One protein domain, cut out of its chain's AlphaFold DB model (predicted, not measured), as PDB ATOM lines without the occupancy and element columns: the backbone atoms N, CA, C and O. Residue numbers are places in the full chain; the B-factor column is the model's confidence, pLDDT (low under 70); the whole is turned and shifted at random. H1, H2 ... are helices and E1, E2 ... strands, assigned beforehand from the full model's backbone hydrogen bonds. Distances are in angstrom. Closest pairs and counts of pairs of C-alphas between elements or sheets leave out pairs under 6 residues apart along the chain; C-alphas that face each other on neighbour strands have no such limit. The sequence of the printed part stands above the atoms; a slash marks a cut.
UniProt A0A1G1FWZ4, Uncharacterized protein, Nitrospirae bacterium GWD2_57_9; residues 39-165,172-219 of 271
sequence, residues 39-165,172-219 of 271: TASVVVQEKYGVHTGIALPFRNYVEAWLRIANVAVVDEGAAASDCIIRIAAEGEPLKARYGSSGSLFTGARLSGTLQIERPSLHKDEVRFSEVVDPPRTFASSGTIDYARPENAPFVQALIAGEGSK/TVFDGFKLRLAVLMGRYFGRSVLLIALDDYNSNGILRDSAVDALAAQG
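What this domain is: This is residues 39 to 165 and 172 to 219 of the 271 residues of an uncharacterized protein of Nitrospirae bacterium GWD2_57_9 (UniProt A0A1G1FWZ4). A long, twisted sheet of five strands forms a wall, with H1, H2 and H3 covering one face of it and the helical hairpin H4 and H5 packed on H3, farther from the sheet. The long hairpin E3 and E4 makes the longest axis. The printed part has 175 residues, with five named strands and five named helices in the order E1 H1 E2 E3 E4 E5 H2 H3 H4 H5; the mixed sheet runs E2 E1 E3 E4 E5, and the class is mixed, helices and strands. The whole is compact, with a radius of gyration of the C-alphas of 17.4 A, yet elongated, spanning 57 by 34 by 27 A.

How they stand to each other: E3 (residues 83 to 98), E4 (102 to 118) and E5 (122 to 132) form a meander, each strand the antiparallel neighbour of the one before; N 90 and O 111 are 2.8 A apart, N 112 and O 128 2.9 A, both within hydrogen-bond range. E1 (39 to 47) is parallel to E3, with N 45 and O 87 at 2.8 A. E2 (72 to 74), an edge strand, is parallel to E1, with N 40 and O 72 at 2.9 A. E1, H1 (58 to 68) and E2 are a strand-helix-strand unit, two parallel neighbour strands with a helix between, its crossover right-handed. Helices on one face of the sheet give two layers: H1, H2 (154 to 159) and H3 (177 to 189). H1 lies over E1 at a height of 8.9 A over the sheet, H3 over E5 at 9.3 A, both along the strands. H2 runs across the strands at 7.2 A. H3 is the hub, touching four helices. It touches H5 (206 to 217), closest C-alphas Val 183 and Ala 214, 5.2 A. H4 (191 to 197) and H5, not on the sheet, form a helical hairpin at a shallow tilt of 30 degrees, closest C-alphas Leu 194 and Ala 211, 5.1 A. In the five helices every O i to N i+4 pair is within hydrogen-bond range.

Where its parts are: E1 begins at C-alpha 39 (208.290, 272.125, 155.382) and is 26.8 A long. E3 measures 47.4 A, E4 49.7 A and E5 33.4 A; H3 measures 17.6 A, H5 16.4 A and H1 16.0 A. E4 begins at C-alpha 102 (214.491, 251.372, 200.280), and H5 ends at C-alpha 217 (191.083, 274.954, 176.379).

The domain as a whole: The C-alphas farthest apart, of Ser 100 and Ser 120, are 58.9 A apart. Residues 166 to 171 are not printed, with 8.5 A between C-alphas 165 and 172. The link E5 to H2 is long, 21 residues. Mean pLDDT of the printed part is 88.9; residues 77, 161 to 165, 172 to 174 and 202 to 203 are under 70.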
ATOM      1  N   THR A  39     207.186 272.865 154.778       96.06
ATOM      2  CA  THR A  39     208.290 272.125 155.382       96.06
ATOM      3  C   THR A  39     208.620 272.652 156.773       96.06
ATOM      4  O   THR A  39     208.517 273.851 157.035       96.06
ATOM      5  N   ALA A  40     209.038 271.762 157.670       96.06
ATOM      6  CA  ALA A  40     209.478 272.124 159.010       96.06
ATOM      7  C   ALA A  40     210.712 271.323 159.438       96.06
ATOM      8  O   ALA A  40     210.761 270.105 159.263       96.06
ATOM      9  N   SER A  41     211.689 271.995 160.046       95.94
ATOM     10  CA  SER A  41     212.794 271.345 160.762       95.94
ATOM     11  C   SER A  41     212.420 271.197 162.237       95.94
ATOM     12  O   SER A  41     212.025 272.174 162.874       95.94
ATOM     13  N   VAL A  42     212.586 270.002 162.807       96.75
ATOM     14  CA  VAL A  42     212.342 269.743 164.237       96.75
ATOM     15  C   VAL A  42     213.672 269.539 164.954       96.75
ATOM     16  O   VAL A  42     214.399 268.601 164.634       96.75
ATOM     17  N   VAL A  43     213.958 270.412 165.920       96.25
ATOM     18  CA  VAL A  43     215.182 270.431 166.737       96.25
ATOM     19  C   VAL A  43     214.812 270.060 168.169       96.25
ATOM     20  O   VAL A  43     213.984 270.741 168.778       96.25
ATOM     21  N   VAL A  44     215.427 269.014 168.720       96.94
ATOM     22  CA  VAL A  44     215.169 268.558 170.096       96.94
ATOM     23  C   VAL A  44     216.451 268.628 170.910       96.94
ATOM     24  O   VAL A  44     217.466 268.047 170.546       96.94
ATOM     25  N   GLN A  45     216.393 269.340 172.028       96.62
ATOM     26  CA  GLN A  45     217.459 269.421 173.015       96.62
ATOM     27  C   GLN A  45     216.904 268.942 174.349       96.62
ATOM     28  O   GLN A  45     216.009 269.569 174.910       96.62
ATOM     29  N   GLU A  46     217.426 267.834 174.855       95.81
ATOM     30  CA  GLU A  46     216.949 267.210 176.085       95.81
ATOM     31  C   GLU A  46     218.087 267.037 177.098       95.81
ATOM     32  O   GLU A  46     219.231 266.761 176.731       95.81
ATOM     33  N   LYS A  47     217.785 267.247 178.383       95.75
ATOM     34  CA  LYS A  47     218.725 267.060 179.497       95.75
ATOM     35  C   LYS A  47     218.030 266.375 180.664       95.75
ATOM     36  O   LYS A  47     217.028 266.870 181.163       95.75
ATOM     37  N   TYR A  48     218.601 265.291 181.172       94.00
ATOM     38  CA  TYR A  48     218.032 264.539 182.296       94.00
ATOM     39  C   TYR A  48     219.005 264.504 183.476       94.00
ATOM     40  O   TYR A  48     219.407 263.448 183.955       94.00
ATOM     41  N   GLY A  49     219.459 265.686 183.906       85.25
ATOM     42  CA  GLY A  49     220.490 265.824 184.935       85.25
ATOM     43  C   GLY A  49     221.834 265.241 184.486       85.25
ATOM     44  O   GLY A  49     222.335 265.570 183.413       85.25
ATOM     45  N   VAL A  50     222.423 264.377 185.315       81.88
ATOM     46  CA  VAL A  50     223.684 263.671 185.004       81.88
ATOM     47  C   VAL A  50     223.461 262.366 184.230       81.88
ATOM     48  O   VAL A  50     224.410 261.620 183.994       81.88
ATOM     49  N   HIS A  51     222.215 262.058 183.861       81.44
ATOM     50  CA  HIS A  51     221.844 260.769 183.290       81.44
ATOM     51  C   HIS A  51     221.894 260.815 181.763       81.44
ATOM     52  O   HIS A  51     221.228 261.623 181.118       81.44
ATOM     53  N   THR A  52     222.699 259.927 181.187       80.75
ATOM     54  CA  THR A  52     222.839 259.732 179.740       80.75
ATOM     55  C   THR A  52     221.994 258.547 179.279       80.75
ATOM     56  O   THR A  52     221.846 257.578 180.018       80.75
ATOM     57  N   GLY A  53     221.500 258.579 178.040       85.62
ATOM     58  CA  GLY A  53     220.787 257.448 177.427       85.62
ATOM     59  C   GLY A  53     219.267 257.462 177.603       85.62
ATOM     60  O   GLY A  53     218.596 256.550 177.129       85.62
ATOM     61  N   ILE A  54     218.719 258.499 178.235       91.88
ATOM     62  CA  ILE A  54     217.281 258.774 178.222       91.88
ATOM     63  C   ILE A  54     216.994 259.609 176.978       91.88
ATOM     64  O   ILE A  54     217.538 260.703 176.847       91.88
ATOM     65  N   ALA A  55     216.153 259.084 176.092       94.00
ATOM     66  CA  ALA A  55     215.663 259.797 174.920       94.00
ATOM     67  C   ALA A  55     214.140 259.720 174.899       94.00
ATOM     68  O   ALA A  55     213.563 258.626 174.878       94.00
ATOM     69  N   LEU A  56     213.479 260.875 174.945       95.19
ATOM     70  CA  LEU A  56     212.024 260.936 174.933       95.19
ATOM     71  C   LEU A  56     211.489 261.181 173.514       95.19
ATOM     72  O   LEU A  56     212.092 261.914 172.731       95.19
ATOM     73  N   PRO A  57     210.313 260.629 173.158       95.62
ATOM     74  CA  PRO A  57     209.776 260.690 171.795       95.62
ATOM     75  C   PRO A  57     209.155 262.057 171.433       95.62
ATOM     76  O   PRO A  57     208.125 262.120 170.758       95.62
ATOM     77  N   PHE A  58     209.759 263.173 171.857       95.88
ATOM     78  CA  PHE A  58     209.301 264.528 171.531       95.88
ATOM     79  C   PHE A  58     209.168 264.743 170.019       95.88
ATOM     80  O   PHE A  58     208.143 265.247 169.554       95.88
ATOM     81  N   ARG A  59     210.179 264.315 169.247       96.25
ATOM     82  CA  ARG A  59     210.190 264.447 167.782       96.25
ATOM     83  C   ARG A  59     209.012 263.712 167.149       96.25
ATOM     84  O   ARG A  59     208.287 264.309 166.360       96.25
ATOM     85  N   ASN A  60     208.769 262.467 167.560       94.50
ATOM     86  CA  ASN A  60     207.688 261.632 167.034       94.50
ATOM     87  C   ASN A  60     206.316 262.298 167.216       94.50
ATOM     88  O   ASN A  60     205.477 262.233 166.319       94.50
ATOM     89  N   TYR A  61     206.090 262.970 168.352       93.81
ATOM     90  CA  TYR A  61     204.849 263.713 168.576       93.81
ATOM     91  C   TYR A  61     204.711 264.912 167.641       93.81
ATOM     92  O   TYR A  61     203.649 265.098 167.048       93.81
ATOM     93  N   VAL A  62     205.767 265.713 167.480       95.94
ATOM     94  CA  VAL A  62     205.740 266.872 166.575       95.94
ATOM     95  C   VAL A  62     205.541 266.434 165.126       95.94
ATOM     96  O   VAL A  62     204.690 266.987 164.437       95.94
ATOM     97  N   GLU A  63     206.250 265.402 164.675       95.56
ATOM     98  CA  GLU A  63     206.097 264.842 163.329       95.56
ATOM     99  C   GLU A  63     204.678 264.347 163.054       95.56
ATOM    100  O   GLU A  63     204.144 264.572 161.968       95.56
ATOM    101  N   ALA A  64     204.051 263.683 164.028       93.56
ATOM    102  CA  ALA A  64     202.684 263.204 163.875       93.56
ATOM    103  C   ALA A  64     201.699 264.368 163.677       93.56
ATOM    104  O   ALA A  64     200.862 264.323 162.774       93.56
ATOM    105  N   TRP A  65     201.853 265.448 164.446       94.50
ATOM    106  CA  TRP A  65     201.058 266.660 164.264       94.50
ATOM    107  C   TRP A  65     201.343 267.377 162.938       94.50
ATOM    108  O   TRP A  65     200.411 267.825 162.271       94.50
ATOM    109  N   LEU A  66     202.610 267.482 162.530       95.31
ATOM    110  CA  LEU A  66     202.993 268.103 161.258       95.31
ATOM    111  C   LEU A  66     202.440 267.323 160.063       95.31
ATOM    112  O   LEU A  66     201.951 267.930 159.114       95.31
ATOM    113  N   ARG A  67     202.411 265.988 160.145       93.88
ATOM    114  CA  ARG A  67     201.777 265.131 159.137       93.88
ATOM    115  C   ARG A  67     200.285 265.425 159.000       93.88
ATOM    116  O   ARG A  67     199.808 265.569 157.880       93.88
ATOM    117  N   ILE A  68     199.564 265.570 160.115       90.69
ATOM    118  CA  ILE A  68     198.147 265.977 160.104       90.69
ATOM    119  C   ILE A  68     197.995 267.361 159.465       90.69
ATOM    120  O   ILE A  68     197.084 267.585 158.672       90.69
ATOM    121  N   ALA A  69     198.917 268.276 159.761       91.88
ATOM    122  CA  ALA A  69     198.982 269.597 159.151       91.88
ATOM    123  C   ALA A  69     199.518 269.593 157.706       91.88
ATOM    124  O   ALA A  69     199.711 270.669 157.144       91.88
ATOM    125  N   ASN A  70     199.753 268.438 157.077       93.81
ATOM    126  CA  ASN A  70     200.326 268.340 155.733       93.81
ATOM    127  C   ASN A  70     201.623 269.168 155.566       93.81
ATOM    128  O   ASN A  70     201.819 269.855 154.564       93.81
ATOM    129  N   VAL A  71     202.479 269.149 156.591       95.00
ATOM    130  CA  VAL A  71     203.805 269.775 156.607       95.00
ATOM    131  C   VAL A  71     204.851 268.666 156.630       95.00
ATOM    132  O   VAL A  71     204.861 267.822 157.528       95.00
ATOM    133  N   ALA A  72     205.735 268.656 155.637       95.94
ATOM    134  CA  ALA A  72     206.817 267.688 155.549       95.94
ATOM    135  C   ALA A  72     207.915 268.012 156.570       95.94
ATOM    136  O   ALA A  72     208.350 269.159 156.689       95.94
ATOM    137  N   VAL A  73     208.388 267.000 157.292       96.44
ATOM    138  CA  VAL A  73     209.528 267.162 158.199       96.44
ATOM    139  C   VAL A  73     210.814 266.953 157.416       96.44
ATOM    140  O   VAL A  73     210.961 265.944 156.730       96.44
ATOM    141  N   VAL A  74     211.723 267.919 157.512       96.25
ATOM    142  CA  VAL A  74     213.053 267.861 156.896       96.25
ATOM    143  C   VAL A  74     214.129 267.629 157.956       96.25
ATOM    144  O   VAL A  74     213.854 267.653 159.164       96.25
ATOM    145  N   ASP A  75     215.352 267.375 157.501       92.19
ATOM    146  CA  ASP A  75     216.500 267.175 158.380       92.19
ATOM    147  C   ASP A  75     216.764 268.394 159.266       92.19
ATOM    148  O   ASP A  75     216.460 269.543 158.925       92.19
ATOM    149  N   GLU A  76     217.337 268.120 160.434       85.12
ATOM    150  CA  GLU A  76     217.631 269.143 161.424       85.12
ATOM    151  C   GLU A  76     218.609 270.183 160.867       85.12
ATOM    152  O   GLU A  76     219.703 269.855 160.411       85.12
ATOM    153  N   GLY A  77     218.213 271.457 160.902       68.81
ATOM    154  CA  GLY A  77     219.070 272.551 160.441       68.81
ATOM    155  C   GLY A  77     219.179 272.667 158.919       68.81
ATOM    156  O   GLY A  77     220.025 273.419 158.434       68.81
ATOM    157  N   ALA A  78     218.321 271.979 158.158       80.75
ATOM    158  CA  ALA A  78     218.200 272.215 156.728       80.75
ATOM    159  C   ALA A  78     217.901 273.705 156.471       80.75
ATOM    160  O   ALA A  78     216.860 274.224 156.872       80.75
ATOM    161  N   ALA A  79     218.807 274.395 155.770       74.50
ATOM    162  CA  ALA A  79     218.725 275.839 155.517       74.50
ATOM    163  C   ALA A  79     217.464 276.276 154.738       74.50
ATOM    164  O   ALA A  79     217.184 277.467 154.638       74.50
ATOM    165  N   ALA A  80     216.716 275.319 154.184       84.12
ATOM    166  CA  ALA A  80     215.573 275.532 153.305       84.12
ATOM    167  C   ALA A  80     214.206 275.199 153.938       84.12
ATOM    168  O   ALA A  80     213.227 275.091 153.207       84.12
ATOM    169  N   SER A  81     214.109 275.001 155.259       93.12
ATOM    170  CA  SER A  81     212.805 274.783 155.907       93.12
ATOM    171  C   SER A  81     211.989 276.078 156.016       93.12
ATOM    172  O   SER A  81     212.537 277.110 156.406       93.12
ATOM    173  N   ASP A  82     210.675 276.011 155.787       94.38
ATOM    174  CA  ASP A  82     209.776 277.168 155.936       94.38
ATOM    175  C   ASP A  82     209.597 277.591 157.405       94.38
ATOM    176  O   ASP A  82     209.374 278.769 157.696       94.38
ATOM    177  N   CYS A  83     209.685 276.644 158.343       94.56
ATOM    178  CA  CYS A  83     209.708 276.927 159.775       94.56
ATOM    179  C   CYS A  83     210.585 275.946 160.566       94.56
ATOM    180  O   CYS A  83     210.922 274.852 160.111       94.56
ATOM    181  N   ILE A  84     210.946 276.347 161.783       95.25
ATOM    182  CA  ILE A  84     211.708 275.545 162.737       95.25
ATOM    183  C   ILE A  84     210.868 275.378 164.002       95.25
ATOM    184  O   ILE A  84     210.417 276.362 164.589       95.25
ATOM    185  N   ILE A  85     210.681 274.136 164.444       95.94
ATOM    186  CA  ILE A  85     210.103 273.817 165.750       95.94
ATOM    187  C   ILE A  85     211.235 273.379 166.670       95.94
ATOM    188  O   ILE A  85     211.894 272.372 166.413       95.94
ATOM    189  N   ARG A  86     211.472 274.141 167.741       96.88
ATOM    190  CA  ARG A  86     212.515 273.851 168.732       96.88
ATOM    191  C   ARG A  86     211.883 273.376 170.027       96.88
ATOM    192  O   ARG A  86     210.956 274.002 170.540       96.88
ATOM    193  N   ILE A  87     212.416 272.292 170.565       97.56
ATOM    194  CA  ILE A  87     212.014 271.722 171.844       97.56
ATOM    195  C   ILE A  87     213.251 271.731 172.726       97.56
ATOM    196  O   ILE A  87     214.258 271.123 172.374       97.56
ATOM    197  N   ALA A  88     213.171 272.424 173.854       97.75
ATOM    198  CA  ALA A  88     214.152 272.309 174.922       97.75
ATOM    199  C   ALA A  88     213.448 271.666 176.112       97.75
ATOM    200  O   ALA A  88     212.432 272.193 176.561       97.75
ATOM    201  N   ALA A  89     213.944 270.526 176.578       97.19
ATOM    202  CA  ALA A  89     213.342 269.754 177.648       97.19
ATOM    203  C   ALA A  89     214.372 269.413 178.722       97.19
ATOM    204  O   ALA A  89     215.507 269.040 178.425       97.19
ATOM    205  N   GLU A  90     213.948 269.496 179.972       97.00
ATOM    206  CA  GLU A  90     214.716 269.066 181.124       97.00
ATOM    207  C   GLU A  90     213.878 268.100 181.960       97.00
ATOM    208  O   GLU A  90     212.670 268.291 182.128       97.00
ATOM    209  N   GLY A  91     214.506 267.044 182.468       96.00
ATOM    210  CA  GLY A  91     213.851 266.085 183.343       96.00
ATOM    211  C   GLY A  91     214.635 265.820 184.621       96.00
ATOM    212  O   GLY A  91     215.861 265.719 184.621       96.00
ATOM    213  N   GLU A  92     213.897 265.673 185.715       96.19
ATOM    214  CA  GLU A  92     214.418 265.372 187.042       96.19
ATOM    215  C   GLU A  92     213.745 264.098 187.586       96.19
ATOM    216  O   GLU A  92     212.512 264.045 187.674       96.19
ATOM    217  N   PRO A  93     214.515 263.059 187.952       96.38
ATOM    218  CA  PRO A  93     213.959 261.854 188.544       96.38
ATOM    219  C   PRO A  93     213.561 262.143 189.998       96.38
ATOM    220  O   PRO A  93     214.350 262.663 190.788       96.38
ATOM    221  N   LEU A  94     212.336 261.787 190.376       95.56
ATOM    222  CA  LEU A  94     211.808 262.008 191.720       95.56
ATOM    223  C   LEU A  94     211.846 260.711 192.517       95.56
ATOM    224  O   LEU A  94     211.456 259.644 192.039       95.56
ATOM    225  N   LYS A  95     212.306 260.818 193.761       96.12
ATOM    226  CA  LYS A  95     212.556 259.678 194.636       96.12
ATOM    227  C   LYS A  95     211.551 259.625 195.779       96.12
ATOM    228  O   LYS A  95     211.228 260.653 196.370       96.12
ATOM    229  N   ALA A  96     211.142 258.422 196.160       96.88
ATOM    230  CA  ALA A  96     210.402 258.169 197.390       96.88
ATOM    231  C   ALA A  96     210.988 256.987 198.163       96.88
ATOM    232  O   ALA A  96     211.760 256.183 197.636       96.88
ATOM    233  N   ARG A  97     210.653 256.904 199.456       96.12
ATOM    234  CA  ARG A  97     211.068 255.807 200.331       96.12
ATOM    235  C   ARG A  97     209.915 254.829 200.529       96.12
ATOM    236  O   ARG A  97     208.846 255.214 200.989       96.12
ATOM    237  N   TYR A  98     210.180 253.562 200.247       94.19
ATOM    238  CA  TYR A  98     209.243 252.453 200.319       94.19
ATOM    239  C   TYR A  98     209.777 251.412 201.293       94.19
ATOM    240  O   TYR A  98     210.701 250.690 200.940       94.19
ATOM    241  N   GLY A  99     209.209 251.353 202.504       92.50
ATOM    242  CA  GLY A  99     209.462 250.335 203.536       92.50
ATOM    243  C   GLY A  99     210.767 249.538 203.388       92.50
ATOM    244  O   GLY A  99     211.859 250.082 203.562       92.50
ATOM    245  N   SER A 100     210.631 248.254 203.053       90.19
ATOM    246  CA  SER A 100     211.736 247.312 202.832       90.19
ATOM    247  C   SER A 100     212.477 247.494 201.501       90.19
ATOM    248  O   SER A 100     213.633 247.098 201.404       90.19
ATOM    249  N   SER A 101     211.858 248.110 200.492       89.44
ATOM    250  CA  SER A 101     212.448 248.329 199.160       89.44
ATOM    251  C   SER A 101     213.422 249.511 199.104       89.44
ATOM    252  O   SER A 101     214.019 249.786 198.065       89.44
ATOM    253  N   GLY A 102     213.582 250.242 200.207       94.44
ATOM    254  CA  GLY A 102     214.491 251.372 200.280       94.44
ATOM    255  C   GLY A 102     213.965 252.571 199.505       94.44
ATOM    256  O   GLY A 102     212.843 253.021 199.713       94.44
ATOM    257  N   SER A 103     214.812 253.174 198.686       96.62
ATOM    258  CA  SER A 103     214.599 254.511 198.147       96.62
ATOM    259  C   SER A 103     214.646 254.421 196.621       96.62
ATOM    260  O   SER A 103     215.716 254.163 196.078       96.62
ATOM    261  N   LEU A 104     213.502 254.606 195.956       96.44
ATOM    262  CA  LEU A 104     213.298 254.311 194.530       96.44
ATOM    263  C   LEU A 104     212.851 255.558 193.749       96.44
ATOM    264  O   LEU A 104     212.145 256.408 194.294       96.44
ATOM    265  N   PHE A 105     213.242 255.648 192.478       96.12
ATOM    266  CA  PHE A 105     212.906 256.710 191.529       96.12
ATOM    267  C   PHE A 105     211.609 256.402 190.775       96.12
ATOM    268  O   PHE A 105     211.607 256.046 189.603       96.12
ATOM    269  N   THR A 106     210.487 256.487 191.474       95.44
ATOM    270  CA  THR A 106     209.148 256.126 190.971       95.44
ATOM    271  C   THR A 106     208.313 257.335 190.553       95.44
ATOM    272  O   THR A 106     207.131 257.185 190.255       95.44
ATOM    273  N   GLY A 107     208.909 258.527 190.532       94.62
ATOM    274  CA  GLY A 107     208.313 259.737 189.977       94.62
ATOM    275  C   GLY A 107     209.285 260.459 189.052       94.62
ATOM    276  O   GLY A 107     210.481 260.169 189.030       94.62
ATOM    277  N   ALA A 108     208.777 261.406 188.277       95.44
ATOM    278  CA  ALA A 108     209.574 262.200 187.353       95.44
ATOM    279  C   ALA A 108     208.947 263.580 187.170       95.44
ATOM    280  O   ALA A 108     207.730 263.708 187.050       95.44
ATOM    281  N   ARG A 109     209.781 264.609 187.101       94.50
ATOM    282  CA  ARG A 109     209.398 265.943 186.642       94.50
ATOM    283  C   ARG A 109     209.962 266.143 185.246       94.50
ATOM    284  O   ARG A 109     211.110 265.791 184.995       94.50
ATOM    285  N   LEU A 110     209.162 266.718 184.361       95.12
ATOM    286  CA  LEU A 110     209.554 267.072 183.006       95.12
ATOM    287  C   LEU A 110     209.099 268.501 182.725       95.12
ATOM    288  O   LEU A 110     207.927 268.817 182.897       95.12
ATOM    289  N   SER A 111     209.994 269.372 182.284       95.56
ATOM    290  CA  SER A 111     209.661 270.757 181.950       95.56
ATOM    291  C   SER A 111     210.453 271.234 180.745       95.56
ATOM    292  O   SER A 111     211.397 270.580 180.305       95.56
ATOM    293  N   GLY A 112     210.044 272.353 180.156       96.75
ATOM    294  CA  GLY A 112     210.733 272.862 178.986       96.75
ATOM    295  C   GLY A 112     209.986 273.940 178.224       96.75
ATOM    296  O   GLY A 112     209.010 274.531 178.696       96.75
ATOM    297  N   THR A 113     210.463 274.182 177.009       97.06
ATOM    298  CA  THR A 113     209.895 275.138 176.062       97.06
ATOM    299  C   THR A 113     209.662 274.481 174.713       97.06
ATOM    300  O   THR A 113     210.518 273.747 174.217       97.06
ATOM    301  N   LEU A 114     208.538 274.811 174.094       96.56
ATOM    302  CA  LEU A 114     208.245 274.554 172.695       96.56
ATOM    303  C   LEU A 114     208.223 275.904 171.978       96.56
ATOM    304  O   LEU A 114     207.466 276.798 172.353       96.56
ATOM    305  N   GLN A 115     209.055 276.048 170.956       95.75
ATOM    306  CA  GLN A 115     209.135 277.252 170.141       95.75
ATOM    307  C   GLN A 115     208.796 276.918 168.694       95.75
ATOM    308  O   GLN A 115     209.240 275.892 168.178       95.75
ATOM    309  N   ILE A 116     208.064 277.809 168.033       94.19
ATOM    310  CA  ILE A 116     207.915 277.805 166.578       94.19
ATOM    311  C   ILE A 116     208.481 279.106 166.028       94.19
ATOM    312  O   ILE A 116     208.168 280.203 166.496       94.19
ATOM    313  N   GLU A 117     209.361 278.965 165.052       93.00
ATOM    314  CA  GLU A 117     210.102 280.055 164.450       93.00
ATOM    315  C   GLU A 117     209.899 280.006 162.942       93.00
ATOM    316  O   GLU A 117     210.184 279.001 162.292       93.00
ATOM    317  N   ARG A 118     209.414 281.111 162.378       90.62
ATOM    318  CA  ARG A 118     209.421 281.329 160.936       90.62
ATOM    319  C   ARG A 118     210.455 282.410 160.619       90.62
ATOM    320  O   ARG A 118     210.329 283.508 161.180       90.62
ATOM    321  N   PRO A 119     211.437 282.152 159.732       82.88
ATOM    322  CA  PRO A 119     212.429 283.153 159.366       82.88
ATOM    323  C   PRO A 119     211.767 284.477 158.966       82.88
ATOM    324  O   PRO A 119     210.829 284.498 158.170       82.88
ATOM    325  N   SER A 120     212.271 285.582 159.517       79.00
ATOM    326  CA  SER A 120     211.842 286.959 159.213       79.00
ATOM    327  C   SER A 120     210.449 287.383 159.689       79.00
ATOM    328  O   SER A 120     210.020 288.482 159.339       79.00
ATOM    329  N   LEU A 121     209.733 286.564 160.468       81.19
ATOM    330  CA  LEU A 121     208.348 286.884 160.810       81.19
ATOM    331  C   LEU A 121     208.075 286.967 162.310       81.19
ATOM    332  O   LEU A 121     207.791 288.042 162.836       81.19
ATOM    333  N   HIS A 122     208.105 285.832 163.000       76.88
ATOM    334  CA  HIS A 122     207.738 285.773 164.405       76.88
ATOM    335  C   HIS A 122     208.292 284.509 165.052       76.88
ATOM    336  O   HIS A 122     208.358 283.450 164.422       76.88
ATOM    337  N   LYS A 123     208.636 284.643 166.331       89.00
ATOM    338  CA  LYS A 123     208.973 283.546 167.224       89.00
ATOM    339  C   LYS A 123     207.942 283.532 168.343       89.00
ATOM    340  O   LYS A 123     207.797 284.535 169.036       89.00
ATOM    341  N   ASP A 124     207.267 282.403 168.510       90.94
ATOM    342  CA  ASP A 124     206.410 282.150 169.669       90.94
ATOM    343  C   ASP A 124     207.019 281.043 170.519       90.94
ATOM    344  O   ASP A 124     207.664 280.125 170.006       90.94
ATOM    345  N   GLU A 125     206.829 281.158 171.825       93.94
ATOM    346  CA  GLU A 125     207.347 280.238 172.823       93.94
ATOM    347  C   GLU A 125     206.239 279.910 173.814       93.94
ATOM    348  O   GLU A 125     205.644 280.791 174.435       93.94
ATOM    349  N   VAL A 126     206.013 278.618 174.020       93.75
ATOM    350  CA  VAL A 126     205.165 278.125 175.100       93.75
ATOM    351  C   VAL A 126     205.989 277.263 176.039       93.75
ATOM    352  O   VAL A 126     206.815 276.454 175.618       93.75
ATOM    353  N   ARG A 127     205.755 277.434 177.338       95.00
ATOM    354  CA  ARG A 127     206.367 276.602 178.374       95.00
ATOM    355  C   ARG A 127     205.478 275.410 178.674       95.00
ATOM    356  O   ARG A 127     204.251 275.533 178.642       95.00
ATOM    357  N   PHE A 128     206.105 274.289 178.993       93.88
ATOM    358  CA  PHE A 128     205.428 273.114 179.518       93.88
ATOM    359  C   PHE A 128     206.100 272.641 180.807       93.88
ATOM    360  O   PHE A 128     207.296 272.849 181.015       93.88
ATOM    361  N   SER A 129     205.316 272.030 181.685       92.44
ATOM    362  CA  SER A 129     205.785 271.426 182.925       92.44
ATOM    363  C   SER A 129     204.789 270.371 183.374       92.44
ATOM    364  O   SER A 129     203.603 270.655 183.488       92.44
ATOM    365  N   GLU A 130     205.291 269.186 183.684       91.06
ATOM    366  CA  GLU A 130     204.508 268.053 184.150       91.06
ATOM    367  C   GLU A 130     205.266 267.320 185.256       91.06
ATOM    368  O   GLU A 130     206.502 267.279 185.276       91.06
ATOM    369  N   VAL A 131     204.520 266.769 186.208       91.69
ATOM    370  CA  VAL A 131     205.074 266.027 187.338       91.69
ATOM    371  C   VAL A 131     204.272 264.749 187.510       91.69
ATOM    372  O   VAL A 131     203.057 264.788 187.666       91.69
ATOM    373  N   VAL A 132     204.972 263.622 187.506       91.06
ATOM    374  CA  VAL A 132     204.462 262.344 187.992       91.06
ATOM    375  C   VAL A 132     205.014 262.162 189.389       91.06
ATOM    376  O   VAL A 132     206.199 261.868 189.561       91.06
ATOM    377  N   ASP A 133     204.160 262.377 190.385       91.94
ATOM    378  CA  ASP A 133     204.552 262.191 191.774       91.94
ATOM    379  C   ASP A 133     204.813 260.705 192.063       91.94
ATOM    380  O   ASP A 133     204.052 259.840 191.612       91.94
ATOM    381  N   PRO A 134     205.856 260.381 192.850       93.88
ATOM    382  CA  PRO A 134     206.032 259.034 193.362       93.88
ATOM    383  C   PRO A 134     204.756 258.549 194.073       93.88
ATOM    384  O   PRO A 134     204.226 259.256 194.938       93.88
ATOM    385  N   PRO A 135     204.247 257.341 193.775       91.56
ATOM    386  CA  PRO A 135     203.052 256.832 194.434       91.56
ATOM    387  C   PRO A 135     203.307 256.620 195.930       91.56
ATOM    388  O   PRO A 135     204.430 256.324 196.344       91.56
ATOM    389  N   ARG A 136     202.250 256.721 196.749       91.06
ATOM    390  CA  ARG A 136     202.333 256.504 198.210       91.06
ATOM    391  C   ARG A 136     202.750 255.081 198.567       91.06
ATOM    392  O   ARG A 136     203.486 254.866 199.525       91.06
ATOM    393  N   THR A 137     202.258 254.115 197.803       89.94
ATOM    394  CA  THR A 137     202.610 252.703 197.915       89.94
ATOM    395  C   THR A 137     203.187 252.244 196.588       89.94
ATOM    396  O   THR A 137     202.711 252.628 195.523       89.94
ATOM    397  N   PHE A 138     204.231 251.425 196.652       89.12
ATOM    398  CA  PHE A 138     204.858 250.858 195.471       89.12
ATOM    399  C   PHE A 138     204.990 249.357 195.671       89.12
ATOM    400  O   PHE A 138     205.741 248.891 196.529       89.12
ATOM    401  N   ALA A 139     204.222 248.608 194.888       85.69
ATOM    402  CA  ALA A 139     204.425 247.185 194.714       85.69
ATOM    403  C   ALA A 139     205.162 247.016 193.388       85.69
ATOM    404  O   ALA A 139     204.614 247.349 192.337       85.69
ATOM    405  N   SER A 140     206.409 246.545 193.436       78.50
ATOM    406  CA  SER A 140     207.129 246.230 192.205       78.50
ATOM    407  C   SER A 140     206.420 245.061 191.527       78.50
ATOM    408  O   SER A 140     206.442 243.943 192.034       78.50
ATOM    409  N   SER A 141     205.745 245.329 190.414       70.06
ATOM    410  CA  SER A 141     205.068 244.313 189.603       70.06
ATOM    411  C   SER A 141     205.834 243.982 188.320       70.06
ATOM    412  O   SER A 141     205.321 243.257 187.472       70.06
ATOM    413  N   GLY A 142     207.052 244.505 188.156       79.31
ATOM    414  CA  GLY A 142     207.781 244.434 186.895       79.31
ATOM    415  C   GLY A 142     209.289 244.290 187.046       79.31
ATOM    416  O   GLY A 142     209.842 244.267 188.141       79.31
ATOM    417  N   THR A 143     209.946 244.201 185.894       83.81
ATOM    418  CA  THR A 143     211.397 244.032 185.735       83.81
ATOM    419  C   THR A 143     212.181 245.345 185.798       83.81
ATOM    420  O   THR A 143     213.403 245.332 185.673       83.81
ATOM    421  N   ILE A 144     211.498 246.480 185.961       87.31
ATOM    422  CA  ILE A 144     212.128 247.803 185.955       87.31
ATOM    423  C   ILE A 144     212.829 248.043 187.297       87.31
ATOM    424  O   ILE A 144     212.196 248.041 188.355       87.31
ATOM    425  N   ASP A 145     214.139 248.286 187.243       92.62
ATOM    426  CA  ASP A 145     214.962 248.619 188.406       92.62
ATOM    427  C   ASP A 145     214.845 250.108 188.763       92.62
ATOM    428  O   ASP A 145     215.662 250.941 188.367       92.62
ATOM    429  N   TYR A 146     213.832 250.456 189.551       94.06
ATOM    430  CA  TYR A 146     213.640 251.828 190.029       94.06
ATOM    431  C   TYR A 146     214.688 252.283 191.059       94.06
ATOM    432  O   TYR A 146     214.585 253.397 191.569       94.06
ATOM    433  N   ALA A 147     215.706 251.480 191.398       94.50
ATOM    434  CA  ALA A 147     216.829 251.983 192.190       94.50
ATOM    435  C   ALA A 147     217.671 252.996 191.401       94.50
ATOM    436  O   ALA A 147     218.403 253.789 192.001       94.50
ATOM    437  N   ARG A 148     217.550 252.990 190.067       93.56
ATOM    438  CA  ARG A 148     218.313 253.850 189.173       93.56
ATOM    439  C   ARG A 148     217.486 255.024 188.639       93.56
ATOM    440  O   ARG A 148     216.347 254.820 188.218       93.56
ATOM    441  N   PRO A 149     218.045 256.241 188.625       94.31
ATOM    442  CA  PRO A 149     217.346 257.438 188.160       94.31
ATOM    443  C   PRO A 149     216.979 257.402 186.672       94.31
ATOM    444  O   PRO A 149     215.958 257.970 186.295       94.31
ATOM    445  N   GLU A 150     217.746 256.707 185.828       94.56
ATOM    446  CA  GLU A 150     217.423 256.535 184.406       94.56
ATOM    447  C   GLU A 150     216.130 255.744 184.152       94.56
ATOM    448  O   GLU A 150     215.533 255.866 183.085       94.56
ATOM    449  N   ASN A 151     215.663 254.990 185.151       94.12
ATOM    450  CA  ASN A 151     214.415 254.232 185.104       94.12
ATOM    451  C   ASN A 151     213.222 255.009 185.681       94.12
ATOM    452  O   ASN A 151     212.130 254.450 185.819       94.12
ATOM    453  N   ALA A 152     213.409 256.286 186.025       95.06
ATOM    454  CA  ALA A 152     212.307 257.142 186.429       95.06
ATOM    455  C   ALA A 152     211.255 257.250 185.305       95.06
ATOM    456  O   ALA A 152     211.587 257.167 184.118       95.06
ATOM    457  N   PRO A 153     209.974 257.460 185.645       94.88
ATOM    458  CA  PRO A 153     208.864 257.429 184.695       94.88
ATOM    459  C   PRO A 153     208.770 258.670 183.779       94.88
ATOM    460  O   PRO A 153     207.708 259.271 183.624       94.88
ATOM    461  N   PHE A 154     209.857 259.058 183.110       94.88
ATOM    462  CA  PHE A 154     209.900 260.223 182.218       94.88
ATOM    463  C   PHE A 154     208.915 260.133 181.052       94.88
ATOM    464  O   PHE A 154     208.280 261.126 180.705       94.88
ATOM    465  N   VAL A 155     208.726 258.939 180.476       93.00
ATOM    466  CA  VAL A 155     207.712 258.724 179.430       93.00
ATOM    467  C   VAL A 155     206.317 259.013 179.975       93.00
ATOM    468  O   VAL A 155     205.516 259.637 179.288       93.00
ATOM    469  N   GLN A 156     206.033 258.618 181.220       91.25
ATOM    470  CA  GLN A 156     204.744 258.895 181.854       91.25
ATOM    471  C   GLN A 156     204.578 260.396 182.091       91.25
ATOM    472  O   GLN A 156     203.510 260.911 181.803       91.25
ATOM    473  N   ALA A 157     205.626 261.114 182.509       91.75
ATOM    474  CA  ALA A 157     205.587 262.575 182.631       91.75
ATOM    475  C   ALA A 157     205.405 263.284 181.279       91.75
ATOM    476  O   ALA A 157     204.728 264.302 181.203       91.75
ATOM    477  N   LEU A 158     205.939 262.735 180.186       92.12
ATOM    478  CA  LEU A 158     205.711 263.268 178.842       92.12
ATOM    479  C   LEU A 158     204.263 263.083 178.378       92.12
ATOM    480  O   LEU A 158     203.695 263.979 177.749       92.12
ATOM    481  N   ILE A 159     203.685 261.907 178.640       86.50
ATOM    482  CA  ILE A 159     202.344 261.548 178.160       86.50
ATOM    483  C   ILE A 159     201.237 261.823 179.172       86.50
ATOM    484  O   ILE A 159     200.068 261.648 178.824       86.50
ATOM    485  N   ALA A 160     201.557 262.224 180.395       81.62
ATOM    486  CA  ALA A 160     200.553 262.550 181.387       81.62
ATOM    487  C   ALA A 160     199.677 263.689 180.843       81.62
ATOM    488  O   ALA A 160     200.145 264.769 180.487       81.62
ATOM    489  N   GLY A 161     198.393 263.379 180.692       61.25
ATOM    490  CA  GLY A 161     197.305 264.329 180.513       61.25
ATOM    491  C   GLY A 161     196.302 264.037 181.621       61.25
ATOM    492  O   GLY A 161     195.966 262.877 181.841       61.25
ATOM    493  N   GLU A 162     195.922 265.060 182.387       52.16
ATOM    494  CA  GLU A 162     194.895 265.045 183.450       52.16
ATOM    495  C   GLU A 162     195.061 264.063 184.644       52.16
ATOM    496  O   GLU A 162     194.387 264.245 185.656       52.16
ATOM    497  N   GLY A 163     195.960 263.072 184.614       44.94
ATOM    498  CA  GLY A 163     195.921 261.943 185.560       44.94
ATOM    499  C   GLY A 163     196.767 262.024 186.839       44.94
ATOM    500  O   GLY A 163     196.502 261.262 187.768       44.94
ATOM    501  N   SER A 164     197.770 262.906 186.937       43.16
ATOM    502  CA  SER A 164     198.714 262.904 188.080       43.16
ATOM    503  C   SER A 164     198.454 263.995 189.125       43.16
ATOM    504  O   SER A 164     199.351 264.423 189.837       43.16
ATOM    505  N   LYS A 165     197.206 264.448 189.278       49.25
ATOM    506  CA  LYS A 165     196.794 265.188 190.483       49.25
ATOM    507  C   LYS A 165     195.872 264.319 191.321       49.25
ATOM    508  O   LYS A 165     194.658 264.499 191.331       49.25
ATOM    509  N   THR A 172     193.037 272.971 187.654       47.75
ATOM    510  CA  THR A 172     193.865 272.250 186.682       47.75
ATOM    511  C   THR A 172     194.428 273.262 185.690       47.75
ATOM    512  O   THR A 172     193.735 273.720 184.785       47.75
ATOM    513  N   VAL A 173     195.667 273.699 185.913       53.06
ATOM    514  CA  VAL A 173     196.439 274.389 184.885       53.06
ATOM    515  C   VAL A 173     197.062 273.286 184.051       53.06
ATOM    516  O   VAL A 173     197.819 272.462 184.560       53.06
ATOM    517  N   PHE A 174     196.609 273.195 182.809       61.78
ATOM    518  CA  PHE A 174     197.067 272.189 181.878       61.78
ATOM    519  C   PHE A 174     198.372 272.656 181.235       61.78
ATOM    520  O   PHE A 174     198.359 273.510 180.344       61.78
ATOM    521  N   ASP A 175     199.489 272.102 181.698       76.19
ATOM    522  CA  ASP A 175     200.820 272.567 181.306       76.19
ATOM    523  C   ASP A 175     201.695 271.478 180.678       76.19
ATOM    524  O   ASP A 175     202.826 271.769 180.304       76.19
ATOM    525  N   GLY A 176     201.189 270.258 180.487       87.12
ATOM    526  CA  GLY A 176     201.937 269.166 179.865       87.12
ATOM    527  C   GLY A 176     202.305 269.419 178.395       87.12
ATOM    528  O   GLY A 176     201.610 270.126 177.655       87.12
ATOM    529  N   PHE A 177     203.401 268.797 177.948       93.12
ATOM    530  CA  PHE A 177     203.963 268.976 176.602       93.12
ATOM    531  C   PHE A 177     202.930 268.758 175.489       93.12
ATOM    532  O   PHE A 177     202.809 269.582 174.585       93.12
ATOM    533  N   LYS A 178     202.150 267.673 175.565       91.81
ATOM    534  CA  LYS A 178     201.213 267.287 174.501       91.81
ATOM    535  C   LYS A 178     200.117 268.316 174.262       91.81
ATOM    536  O   LYS A 178     199.828 268.641 173.112       91.81
ATOM    537  N   LEU A 179     199.541 268.857 175.334       89.81
ATOM    538  CA  LEU A 179     198.544 269.911 175.208       89.81
ATOM    539  C   LEU A 179     199.174 271.179 174.639       89.81
ATOM    540  O   LEU A 179     198.606 271.799 173.745       89.81
ATOM    541  N   ARG A 180     200.346 271.575 175.150       92.56
ATOM    542  CA  ARG A 180     201.043 272.772 174.663       92.56
ATOM    543  C   ARG A 180     201.368 272.659 173.178       92.56
ATOM    544  O   ARG A 180     201.148 273.623 172.445       92.56
ATOM    545  N   LEU A 181     201.779 271.476 172.731       94.62
ATOM    546  CA  LEU A 181     201.955 271.164 171.320       94.62
ATOM    547  C   LEU A 181     200.636 271.262 170.551       94.62
ATOM    548  O   LEU A 181     200.572 272.009 169.584       94.62
ATOM    549  N   ALA A 182     199.569 270.596 170.993       93.12
ATOM    550  CA  ALA A 182     198.271 270.643 170.319       93.12
ATOM    551  C   ALA A 182     197.723 272.080 170.200       93.12
ATOM    552  O   ALA A 182     197.312 272.503 169.122       93.12
ATOM    553  N   VAL A 183     197.795 272.881 171.268       91.38
ATOM    554  CA  VAL A 183     197.407 274.302 171.252       91.38
ATOM    555  C   VAL A 183     198.233 275.093 170.239       91.38
ATOM    556  O   VAL A 183     197.670 275.897 169.495       91.38
ATOM    557  N   LEU A 184     199.549 274.867 170.189       93.44
ATOM    558  CA  LEU A 184     200.422 275.509 169.209       93.44
ATOM    559  C   LEU A 184     200.025 275.099 167.782       93.44
ATOM    560  O   LEU A 184     199.856 275.958 166.919       93.44
ATOM    561  N   MET A 185     199.770 273.812 167.549       94.44
ATOM    562  CA  MET A 185     199.354 273.309 166.240       94.44
ATOM    563  C   MET A 185     198.024 273.912 165.789       94.44
ATOM    564  O   MET A 185     197.932 274.403 164.667       94.44
ATOM    565  N   GLY A 186     197.028 273.975 166.675       91.50
ATOM    566  CA  GLY A 186     195.747 274.620 166.383       91.50
ATOM    567  C   GLY A 186     195.875 276.123 166.113       91.50
ATOM    568  O   GLY A 186     195.198 276.661 165.238       91.50
ATOM    569  N   ARG A 187     196.770 276.809 166.835       90.75
ATOM    570  CA  ARG A 187     197.030 278.249 166.668       90.75
ATOM    571  C   ARG A 187     197.646 278.576 165.308       90.75
ATOM    572  O   ARG A 187     197.291 279.598 164.723       90.75
ATOM    573  N   TYR A 188     198.579 277.756 164.832       91.56
ATOM    574  CA  TYR A 188     199.354 278.059 163.623       91.56
ATOM    575  C   TYR A 188     198.811 277.387 162.371       91.56
ATOM    576  O   TYR A 188     198.688 278.033 161.329       91.56
ATOM    577  N   PHE A 189     198.418 276.124 162.484       91.25
ATOM    578  CA  PHE A 189     197.965 275.315 161.359       91.25
ATOM    579  C   PHE A 189     196.439 275.156 161.296       91.25
ATOM    580  O   PHE A 189     195.944 274.461 160.414       91.25
ATOM    581  N   GLY A 190     195.702 275.860 162.160       89.50
ATOM    582  CA  GLY A 190     194.243 275.935 162.128       89.50
ATOM    583  C   GLY A 190     193.559 274.917 163.040       89.50
ATOM    584  O   GLY A 190     194.125 273.895 163.434       89.50
ATOM    585  N   ARG A 191     192.297 275.187 163.375       86.00
ATOM    586  CA  ARG A 191     191.442 274.283 164.161       86.00
ATOM    587  C   ARG A 191     191.131 272.995 163.406       86.00
ATOM    588  O   ARG A 191     190.913 271.969 164.041       86.00
ATOM    589  N   SER A 192     191.132 273.031 162.078       86.50
ATOM    590  CA  SER A 192     190.982 271.859 161.214       86.50
ATOM    591  C   SER A 192     192.010 270.766 161.529       86.50
ATOM    592  O   SER A 192     191.655 269.589 161.553       86.50
ATOM    593  N   VAL A 193     193.249 271.135 161.876       90.06
ATOM    594  CA  VAL A 193     194.284 270.189 162.332       90.06
ATOM    595  C   VAL A 193     193.883 269.495 163.631       90.06
ATOM    596  O   VAL A 193     194.086 268.290 163.760       90.06
ATOM    597  N   LEU A 194     193.259 270.214 164.569       90.81
ATOM    598  CA  LEU A 194     192.733 269.606 165.794       90.81
ATOM    599  C   LEU A 194     191.579 268.653 165.486       90.81
ATOM    600  O   LEU A 194     191.555 267.556 166.023       90.81
ATOM    601  N   LEU A 195     190.653 269.036 164.602       88.06
ATOM    602  CA  LEU A 195     189.528 268.172 164.236       88.06
ATOM    603  C   LEU A 195     189.984 266.877 163.559       88.06
ATOM    604  O   LEU A 195     189.463 265.818 163.881       88.06
ATOM    605  N   ILE A 196     190.981 266.941 162.676       86.69
ATOM    606  CA  ILE A 196     191.533 265.739 162.032       86.69
ATOM    607  C   ILE A 196     192.274 264.870 163.049       86.69
ATOM    608  O   ILE A 196     192.183 263.650 162.995       86.69
ATOM    609  N   ALA A 197     192.962 265.475 164.020       89.69
ATOM    610  CA  ALA A 197     193.589 264.727 165.104       89.69
ATOM    611  C   ALA A 197     192.577 263.978 165.992       89.69
ATOM    612  O   ALA A 197     192.958 262.999 166.629       89.69
ATOM    613  N   LEU A 198     191.295 264.369 166.006       89.50
ATOM    614  CA  LEU A 198     190.256 263.607 166.709       89.50
ATOM    615  C   LEU A 198     189.959 262.243 166.056       89.50
ATOM    616  O   LEU A 198     189.461 261.339 166.729       89.50
ATOM    617  N   ASP A 199     190.295 262.083 164.774       85.94
ATOM    618  CA  ASP A 199     190.172 260.826 164.027       85.94
ATOM    619  C   ASP A 199     191.397 259.908 164.176       85.94
ATOM    620  O   ASP A 199     191.452 258.844 163.556       85.94
ATOM    621  N   ASP A 200     192.379 260.278 165.007       82.81
ATOM    622  CA  ASP A 200     193.557 259.451 165.268       82.81
ATOM    623  C   ASP A 200     193.170 258.143 165.982       82.81
ATOM    624  O   ASP A 200     193.022 258.074 167.203       82.81
ATOM    625  N   TYR A 201     193.008 257.087 165.184       70.44
ATOM    626  CA  TYR A 201     192.735 255.716 165.622       70.44
ATOM    627  C   TYR A 201     193.983 254.955 166.080       70.44
ATOM    628  O   TYR A 201     193.881 253.770 166.417       70.44
ATOM    629  N   ASN A 202     195.164 255.582 166.071       68.38
ATOM    630  CA  ASN A 202     196.371 254.918 166.539       68.38
ATOM    631  C   ASN A 202     196.167 254.387 167.965       68.38
ATOM    632  O   ASN A 202     195.491 254.995 168.797       68.38
ATOM    633  N   SER A 203     196.762 253.229 168.245       54.12
ATOM    634  CA  SER A 203     196.467 252.381 169.410       54.12
ATOM    635  C   SER A 203     196.677 253.034 170.782       54.12
ATOM    636  O   SER A 203     196.294 252.447 171.791       54.12
ATOM    637  N   ASN A 204     197.253 254.237 170.845       70.38
ATOM    638  CA  ASN A 204     197.468 254.980 172.082       70.38
ATOM    639  C   ASN A 204     196.523 256.186 172.279       70.38
ATOM    640  O   ASN A 204     196.534 256.751 173.367       70.38
ATOM    641  N   GLY A 205     195.724 256.583 171.274       80.50
ATOM    642  CA  GLY A 205     194.753 257.691 171.356       80.50
ATOM    643  C   GLY A 205     195.347 259.071 171.667       80.50
ATOM    644  O   GLY A 205     194.611 260.010 171.967       80.50
ATOM    645  N   ILE A 206     196.674 259.220 171.615       82.94
ATOM    646  CA  ILE A 206     197.354 260.366 172.222       82.94
ATOM    647  C   ILE A 206     197.035 261.680 171.500       82.94
ATOM    648  O   ILE A 206     196.856 262.706 172.166       82.94
ATOM    649  N   LEU A 207     196.987 261.683 170.162       87.56
ATOM    650  CA  LEU A 207     196.692 262.903 169.405       87.56
ATOM    651  C   LEU A 207     195.238 263.321 169.601       87.56
ATOM    652  O   LEU A 207     194.992 264.505 169.823       87.56
ATOM    653  N   ARG A 208     194.307 262.357 169.610       89.50
ATOM    654  CA  ARG A 208     192.888 262.602 169.884       89.50
ATOM    655  C   ARG A 208     192.702 263.249 171.248       89.50
ATOM    656  O   ARG A 208     192.104 264.316 171.319       89.50
ATOM    657  N   ASP A 209     193.251 262.658 172.306       87.56
ATOM    658  CA  ASP A 209     193.078 263.178 173.665       87.56
ATOM    659  C   ASP A 209     193.676 264.596 173.787       87.56
ATOM    660  O   ASP A 209     193.054 265.511 174.325       87.56
ATOM    661  N   SER A 210     194.838 264.827 173.166       89.19
ATOM    662  CA  SER A 210     195.469 266.155 173.127       89.19
ATOM    663  C   SER A 210     194.655 267.174 172.317       89.19
ATOM    664  O   SER A 210     194.623 268.356 172.662       89.19
ATOM    665  N   ALA A 211     194.000 266.740 171.238       91.00
ATOM    666  CA  ALA A 211     193.122 267.573 170.425       91.00
ATOM    667  C   ALA A 211     191.838 267.943 171.178       91.00
ATOM    668  O   ALA A 211     191.447 269.110 171.147       91.00
ATOM    669  N   VAL A 212     191.228 266.989 171.894       91.25
ATOM    670  CA  VAL A 212     190.085 267.229 172.791       91.25
ATOM    671  C   VAL A 212     190.449 268.297 173.817       91.25
ATOM    672  O   VAL A 212     189.740 269.297 173.936       91.25
ATOM    673  N   ASP A 213     191.586 268.139 174.495       89.75
ATOM    674  CA  ASP A 213     192.046 269.091 175.510       89.75
ATOM    675  C   ASP A 213     192.343 270.471 174.912       89.75
ATOM    676  O   ASP A 213     191.957 271.495 175.478       89.75
ATOM    677  N   ALA A 214     192.977 270.526 173.737       90.12
ATOM    678  CA  ALA A 214     193.278 271.783 173.056       90.12
ATOM    679  C   ALA A 214     192.015 272.515 172.581       90.12
ATOM    680  O   ALA A 214     191.960 273.745 172.643       90.12
ATOM    681  N   LEU A 215     191.000 271.785 172.114       91.00
ATOM    682  CA  LEU A 215     189.698 272.347 171.748       91.00
ATOM    683  C   LEU A 215     188.943 272.824 172.993       91.00
ATOM    684  O   LEU A 215     188.402 273.930 172.989       91.00
ATOM    685  N   ALA A 216     188.972 272.052 174.081       89.44
ATOM    686  CA  ALA A 216     188.359 272.427 175.350       89.44
ATOM    687  C   ALA A 216     189.003 273.682 175.964       89.44
ATOM    688  O   ALA A 216     188.299 274.580 176.433       89.44
ATOM    689  N   ALA A 217     190.330 273.800 175.888       88.62
ATOM    690  CA  ALA A 217     191.083 274.954 176.379       88.62
ATOM    691  C   ALA A 217     190.729 276.273 175.662       88.62
ATOM    692  O   ALA A 217     190.961 277.348 176.213       88.62
ATOM    693  N   GLN A 218     190.132 276.217 174.464       88.06
ATOM    694  CA  GLN A 218     189.614 277.406 173.775       88.06
ATOM    695  C   GLN A 218     188.324 277.953 174.414       88.06
ATOM    696  O   GLN A 218     187.969 279.108 174.176       88.06
ATOM    697  N   GLY A 219     187.632 277.158 175.237       90.12
ATOM    698  CA  GLY A 219     186.461 277.569 176.006       90.12
ATOM    699  C   GLY A 219     185.215 277.867 175.164       90.12
ATOM    700  O   GLY A 219     185.035 277.358 174.059       90.12
TER     701      GLY A 219